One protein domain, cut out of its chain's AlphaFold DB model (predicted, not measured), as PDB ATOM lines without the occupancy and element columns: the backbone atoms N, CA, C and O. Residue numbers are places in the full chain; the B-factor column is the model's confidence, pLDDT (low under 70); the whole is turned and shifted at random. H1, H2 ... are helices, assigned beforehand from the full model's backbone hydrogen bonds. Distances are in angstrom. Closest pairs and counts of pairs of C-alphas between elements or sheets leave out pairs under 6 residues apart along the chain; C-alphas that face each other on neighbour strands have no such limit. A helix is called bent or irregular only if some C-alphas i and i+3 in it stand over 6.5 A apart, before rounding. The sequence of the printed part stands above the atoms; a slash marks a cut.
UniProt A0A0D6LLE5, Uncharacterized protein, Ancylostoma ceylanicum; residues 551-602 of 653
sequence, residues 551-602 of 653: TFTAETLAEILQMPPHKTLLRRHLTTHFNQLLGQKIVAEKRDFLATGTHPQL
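AT A GLANCE: This is residues 551 to 602 of the 653 residues of an uncharacterized protein of Ancylostoma ceylanicum (UniProt A0A0D6LLE5). A long helix, H2, is bent into a wide V of two arms, H2a and H2b, and the short helix H1 packs on H2a at a steep angle. The corner of the V, residues 580 to 586, sticks out, while the stretch after H2b folds back to bring the last printed residue near the first. The printed part has 52 residues, with two named helices, H1 then H2, and no named strand; its class is all helix. It is only just compact, close to loose, with a radius of gyration of the C-alphas of 11.4 A and spans of 28 by 23 by 14 A.

IN THESE COORDINATES: Find C-alpha 568 at (186.349, 229.988, 215.353), where H2, residues 568 to 595, begins. By its hydrogen bonds it was assigned as one helix, but it is bent: C-alphas 581 and 584 are 9.1 A apart. Arm H2a, residues 568 to 581, measures 19.7 A; arm H2b, residues 584 to 595, measures 16.3 A and ends at C-alpha 595, (183.437, 212.000, 229.420). Look back to C-alpha 554 at (179.900, 227.132, 225.455) for H1, residues 554 to 560, 9.8 A long.

HOW THE PARTS SIT: H2a and H2b are close but not clearly touching; their closest C-alphas, Asn 579 and Val 587, are 6.3 A apart. The arms stand at a steep tilt of 62 degrees, opposite ways. H1 touches H2a, with the closest C-alphas, Ala 554 and Thr 575, 5.0 A apart. Those two stand at a steep tilt of 64 degrees, opposite ways. H1 and H2b are apart. In H1, H2a and H2b every O i to N i+4 pair is within hydrogen-bond range.

THE WHOLE: The two farthest C-alphas, of Leu 569 and Thr 598, are 30.1 A apart, but those of Thr 551 and Leu 602, the first and last printed, are 5.9 A apart. The printed part has no cut, and the link from H1 to H2, 7 residues, is short. Mean pLDDT of the printed part is 82.5; look for values under 70 at residues 597 to 601.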
ATOM      1  N   THR A 551     175.378 219.123 230.270       72.50
ATOM      2  CA  THR A 551     175.501 219.003 228.812       72.50
ATOM      3  C   THR A 551     175.396 220.352 228.097       72.50
ATOM      4  O   THR A 551     175.853 220.478 226.957       72.50
ATOM      5  N   PHE A 552     174.881 221.375 228.784       80.38
ATOM      6  CA  PHE A 552     174.951 222.772 228.379       80.38
ATOM      7  C   PHE A 552     176.383 223.314 228.522       80.38
ATOM      8  O   PHE A 552     176.954 223.410 229.614       80.38
ATOM      9  N   THR A 553     176.985 223.687 227.398       84.88
ATOM     10  CA  THR A 553     178.379 224.142 227.298       84.88
ATOM     11  C   THR A 553     178.477 225.396 226.431       84.88
ATOM     12  O   THR A 553     177.520 225.791 225.770       84.88
ATOM     13  N   ALA A 554     179.659 226.011 226.365       87.00
ATOM     14  CA  ALA A 554     179.900 227.132 225.455       87.00
ATOM     15  C   ALA A 554     179.586 226.800 223.982       87.00
ATOM     16  O   ALA A 554     179.205 227.686 223.223       87.00
ATOM     17  N   GLU A 555     179.710 225.528 223.586       84.62
ATOM     18  CA  GLU A 555     179.365 225.056 222.244       84.62
ATOM     19  C   GLU A 555     177.844 225.070 222.024       84.62
ATOM     20  O   GLU A 555     177.379 225.611 221.023       84.62
ATOM     21  N   THR A 556     177.053 224.584 222.990       83.81
ATOM     22  CA  THR A 556     175.580 224.608 222.899       83.81
ATOM     23  C   THR A 556     175.050 226.041 222.944       83.81
ATOM     24  O   THR A 556     174.160 226.398 222.178       83.81
ATOM     25  N   LEU A 557     175.655 226.906 223.769       85.12
ATOM     26  CA  LEU A 557     175.365 228.341 223.790       85.12
ATOM     27  C   LEU A 557     175.720 229.015 222.452       85.12
ATOM     28  O   LEU A 557     174.942 229.829 221.960       85.12
ATOM     29  N   ALA A 558     176.842 228.656 221.819       86.81
ATOM     30  CA  ALA A 558     177.200 229.165 220.495       86.81
ATOM     31  C   ALA A 558     176.190 228.750 219.412       86.81
ATOM     32  O   ALA A 558     175.889 229.538 218.514       86.81
ATOM     33  N   GLU A 559     175.659 227.528 219.482       84.06
ATOM     34  CA  GLU A 559     174.618 227.059 218.565       84.06
ATOM     35  C   GLU A 559     173.263 227.752 218.817       84.06
ATOM     36  O   GLU A 559     172.610 228.150 217.854       84.06
ATOM     37  N   ILE A 560     172.869 227.983 220.079       82.38
ATOM     38  CA  ILE A 560     171.670 228.771 220.448       82.38
ATOM     39  C   ILE A 560     171.785 230.219 219.945       82.38
ATOM     40  O   ILE A 560     170.843 230.750 219.358       82.38
ATOM     41  N   LEU A 561     172.963 230.835 220.093       86.25
ATOM     42  CA  LEU A 561     173.302 232.154 219.543       86.25
ATOM     43  C   LEU A 561     173.486 232.148 218.007       86.25
ATOM     44  O   LEU A 561     173.896 233.155 217.430       86.25
ATOM     45  N   GLN A 562     173.201 231.024 217.336       86.88
ATOM     46  CA  GLN A 562     173.283 230.828 215.881       86.88
ATOM     47  C   GLN A 562     174.669 231.150 215.286       86.88
ATOM     48  O   GLN A 562     174.801 231.453 214.099       86.88
ATOM     49  N   MET A 563     175.728 231.066 216.096       86.62
ATOM     50  CA  MET A 563     177.098 231.381 215.695       86.62
ATOM     51  C   MET A 563     177.623 230.290 214.750       86.62
ATOM     52  O   MET A 563     177.792 229.147 215.187       86.62
ATOM     53  N   PRO A 564     177.956 230.586 213.479       87.12
ATOM     54  CA  PRO A 564     178.414 229.553 212.552       87.12
ATOM     55  C   PRO A 564     179.703 228.865 213.039       87.12
ATOM     56  O   PRO A 564     180.581 229.546 213.578       87.12
ATOM     57  N   PRO A 565     179.889 227.549 212.811       86.69
ATOM     58  CA  PRO A 565     181.058 226.810 213.305       86.69
ATOM     59  C   PRO A 565     182.386 227.357 212.756       86.69
ATOM     60  O   PRO A 565     183.401 227.347 213.446       86.69
ATOM     61  N   HIS A 566     182.377 227.936 211.551       90.94
ATOM     62  CA  HIS A 566     183.551 228.574 210.949       90.94
ATOM     63  C   HIS A 566     183.979 229.890 211.638       90.94
ATOM     64  O   HIS A 566     185.049 230.415 211.335       90.94
ATOM     65  N   LYS A 567     183.183 230.461 212.557       92.19
ATOM     66  CA  LYS A 567     183.538 231.670 213.330       92.19
ATOM     67  C   LYS A 567     184.388 231.312 214.558       92.19
ATOM     68  O   LYS A 567     184.069 231.687 215.686       92.19
ATOM     69  N   THR A 568     185.485 230.595 214.324       92.25
ATOM     70  CA  THR A 568     186.349 229.988 215.353       92.25
ATOM     71  C   THR A 568     186.851 230.979 216.405       92.25
ATOM     72  O   THR A 568     186.833 230.655 217.588       92.25
ATOM     73  N   LEU A 569     187.230 232.203 216.016       92.88
ATOM     74  CA  LEU A 569     187.661 233.249 216.957       92.88
ATOM     75  C   LEU A 569     186.539 233.685 217.913       92.88
ATOM     76  O   LEU A 569     186.779 233.800 219.111       92.88
ATOM     77  N   LEU A 570     185.314 233.880 217.405       90.12
ATOM     78  CA  LEU A 570     184.164 234.268 218.230       90.12
ATOM     79  C   LEU A 570     183.737 233.122 219.155       90.12
ATOM     80  O   LEU A 570     183.477 233.354 220.331       90.12
ATOM     81  N   ARG A 571     183.725 231.882 218.649       92.62
ATOM     82  CA  ARG A 571     183.429 230.687 219.455       92.62
ATOM     83  C   ARG A 571     184.481 230.464 220.546       92.62
ATOM     84  O   ARG A 571     184.115 230.278 221.697       92.62
ATOM     85  N   ARG A 572     185.777 230.605 220.239       91.06
ATOM     86  CA  ARG A 572     186.859 230.577 221.242       91.06
ATOM     87  C   ARG A 572     186.686 231.667 222.305       91.06
ATOM     88  O   ARG A 572     186.847 231.374 223.484       91.06
ATOM     89  N   HIS A 573     186.362 232.897 221.904       93.62
ATOM     90  CA  HIS A 573     186.133 234.014 222.826       93.62
ATOM     91  C   HIS A 573     184.939 233.752 223.761       93.62
ATOM     92  O   HIS A 573     185.075 233.920 224.973       93.62
ATOM     93  N   LEU A 574     183.822 233.243 223.222       93.25
ATOM     94  CA  LEU A 574     182.677 232.798 224.020       93.25
ATOM     95  C   LEU A 574     183.083 231.700 225.011       93.25
ATOM     96  O   LEU A 574     182.811 231.842 226.196       93.25
ATOM     97  N   THR A 575     183.783 230.650 224.569       91.62
ATOM     98  CA  THR A 575     184.245 229.563 225.452       91.62
ATOM     99  C   THR A 575     185.177 230.058 226.553       91.62
ATOM    100  O   THR A 575     185.059 229.610 227.691       91.62
ATOM    101  N   THR A 576     186.070 231.011 226.266       91.38
ATOM    102  CA  THR A 576     186.910 231.633 227.298       91.38
ATOM    103  C   THR A 576     186.065 232.354 228.348       91.38
ATOM    104  O   THR A 576     186.247 232.087 229.532       91.38
ATOM    105  N   HIS A 577     185.120 233.212 227.951       89.06
ATOM    106  CA  HIS A 577     184.302 233.952 228.920       89.06
ATOM    107  C   HIS A 577     183.269 233.080 229.645       89.06
ATOM    108  O   HIS A 577     183.063 233.265 230.839       89.06
ATOM    109  N   PHE A 578     182.687 232.082 228.980       88.81
ATOM    110  CA  PHE A 578     181.785 231.102 229.590       88.81
ATOM    111  C   PHE A 578     182.497 230.271 230.669       88.81
ATOM    112  O   PHE A 578     181.991 230.130 231.779       88.81
ATOM    113  N   ASN A 579     183.713 229.791 230.387       88.31
ATOM    114  CA  ASN A 579     184.505 229.035 231.362       88.31
ATOM    115  C   ASN A 579     185.058 229.920 232.494       88.31
ATOM    116  O   ASN A 579     185.210 229.445 233.614       88.31
ATOM    117  N   GLN A 580     185.346 231.202 232.228       85.69
ATOM    118  CA  GLN A 580     185.674 232.177 233.277       85.69
ATOM    119  C   GLN A 580     184.482 232.436 234.203       85.69
ATOM    120  O   GLN A 580     184.673 232.538 235.409       85.69
ATOM    121  N   LEU A 581     183.269 232.515 233.648       83.00
ATOM    122  CA  LEU A 581     182.041 232.750 234.404       83.00
ATOM    123  C   LEU A 581     181.661 231.562 235.300       83.00
ATOM    124  O   LEU A 581     181.182 231.760 236.409       83.00
ATOM    125  N   LEU A 582     181.884 230.339 234.813       81.06
ATOM    126  CA  LEU A 582     181.614 229.092 235.535       81.06
ATOM    127  C   LEU A 582     182.618 228.765 236.649       81.06
ATOM    128  O   LEU A 582     182.333 227.919 237.496       81.06
ATOM    129  N   GLY A 583     183.820 229.341 236.603       82.25
ATOM    130  CA  GLY A 583     184.939 228.883 237.424       82.25
ATOM    131  C   GLY A 583     185.434 227.475 237.049       82.25
ATOM    132  O   GLY A 583     184.809 226.713 236.310       82.25
ATOM    133  N   GLN A 584     186.614 227.105 237.555       79.50
ATOM    134  CA  GLN A 584     187.274 225.859 237.137       79.50
ATOM    135  C   GLN A 584     186.553 224.590 237.622       79.50
ATOM    136  O   GLN A 584     186.578 223.585 236.914       79.50
ATOM    137  N   LYS A 585     185.884 224.640 238.784       77.00
ATOM    138  CA  LYS A 585     185.174 223.494 239.376       77.00
ATOM    139  C   LYS A 585     184.032 223.008 238.479       77.00
ATOM    140  O   LYS A 585     184.066 221.874 238.015       77.00
ATOM    141  N   ILE A 586     183.084 223.886 238.144       78.88
ATOM    142  CA  ILE A 586     181.918 223.511 237.328       78.88
ATOM    143  C   ILE A 586     182.347 223.127 235.898       78.88
ATOM    144  O   ILE A 586     181.769 222.227 235.292       78.88
ATOM    145  N   VAL A 587     183.403 223.749 235.355       81.50
ATOM    146  CA  VAL A 587     183.987 223.352 234.056       81.50
ATOM    147  C   VAL A 587     184.586 221.938 234.103       81.50
ATOM    148  O   VAL A 587     184.425 221.189 233.137       81.50
ATOM    149  N   ALA A 588     185.239 221.547 235.203       80.75
ATOM    150  CA  ALA A 588     185.731 220.183 235.395       80.75
ATOM    151  C   ALA A 588     184.573 219.181 235.539       80.75
ATOM    152  O   ALA A 588     184.531 218.208 234.791       80.75
ATOM    153  N   GLU A 589     183.584 219.461 236.392       78.50
ATOM    154  CA  GLU A 589     182.401 218.604 236.574       78.50
ATOM    155  C   GLU A 589     181.636 218.374 235.258       78.50
ATOM    156  O   GLU A 589     181.304 217.236 234.923       78.50
ATOM    157  N   LYS A 590     181.430 219.426 234.450       82.06
ATOM    158  CA  LYS A 590     180.841 219.325 233.102       82.06
ATOM    159  C   LYS A 590     181.661 218.431 232.171       82.06
ATOM    160  O   LYS A 590     181.097 217.575 231.490       82.06
ATOM    161  N   ARG A 591     182.984 218.625 232.126       82.94
ATOM    162  CA  ARG A 591     183.901 217.828 231.293       82.94
ATOM    163  C   ARG A 591     183.860 216.354 231.692       82.94
ATOM    164  O   ARG A 591     183.764 215.496 230.820       82.94
ATOM    165  N   ASP A 592     183.910 216.077 232.988       80.62
ATOM    166  CA  ASP A 592     184.031 214.722 233.520       80.62
ATOM    167  C   ASP A 592     182.687 213.975 233.425       80.62
ATOM    168  O   ASP A 592     182.662 212.793 233.084       80.62
ATOM    169  N   PHE A 593     181.557 214.681 233.559       76.38
ATOM    170  CA  PHE A 593     180.233 214.157 233.210       76.38
ATOM    171  C   PHE A 593     180.118 213.824 231.715       76.38
ATOM    172  O   PHE A 593     179.693 212.723 231.360       76.38
ATOM    173  N   LEU A 594     180.528 214.731 230.821       76.44
ATOM    174  CA  LEU A 594     180.495 214.493 229.370       76.44
ATOM    175  C   LEU A 594     181.417 213.338 228.943       76.44
ATOM    176  O   LEU A 594     181.073 212.596 228.023       76.44
ATOM    177  N   ALA A 595     182.534 213.128 229.645       78.00
ATOM    178  CA  ALA A 595     183.437 212.000 229.420       78.00
ATOM    179  C   ALA A 595     182.797 210.624 229.703       78.00
ATOM    180  O   ALA A 595     183.270 209.622 229.169       78.00
ATOM    181  N   THR A 596     181.700 210.552 230.472       74.62
ATOM    182  CA  THR A 596     180.957 209.291 230.681       74.62
ATOM    183  C   THR A 596     180.225 208.800 229.426       74.62
ATOM    184  O   THR A 596     179.924 207.613 229.319       74.62
ATOM    185  N   GLY A 597     179.921 209.690 228.470       63.59
ATOM    186  CA  GLY A 597     179.289 209.353 227.188       63.59
ATOM    187  C   GLY A 597     177.850 208.812 227.254       63.59
ATOM    188  O   GLY A 597     177.296 208.440 226.220       63.59
ATOM    189  N   THR A 598     177.225 208.756 228.434       60.50
ATOM    190  CA  THR A 598     175.886 208.164 228.641       60.50
ATOM    191  C   THR A 598     174.729 209.097 228.271       60.50
ATOM    192  O   THR A 598     173.626 208.621 227.987       60.50
ATOM    193  N   HIS A 599     174.962 210.413 228.257       62.12
ATOM    194  CA  HIS A 599     173.937 211.439 228.053       62.12
ATOM    195  C   HIS A 599     174.063 212.137 226.684       62.12
ATOM    196  O   HIS A 599     175.177 212.416 226.235       62.12
ATOM    197  N   PRO A 600     172.943 212.442 225.998       63.25
ATOM    198  CA  PRO A 600     172.973 213.189 224.744       63.25
ATOM    199  C   PRO A 600     173.320 214.663 224.996       63.25
ATOM    200  O   PRO A 600     172.699 215.314 225.830       63.25
ATOM    201  N   GLN A 601     174.277 215.202 224.239       67.19
ATOM    202  CA  GLN A 601     174.610 216.629 224.265       67.19
ATOM    203  C   GLN A 601     173.453 217.480 223.708       67.19
ATOM    204  O   GLN A 601     172.883 217.147 222.667       67.19
ATOM    205  N   LEU A 602     173.144 218.596 224.372       70.50
ATOM    206  CA  LEU A 602     172.067 219.519 223.999       70.50
ATOM    207  C   LEU A 602     172.404 220.393 222.780       70.50
ATOM    208  O   LEU A 602     172.872 221.515 222.937       70.50
TER     209      LEU A 602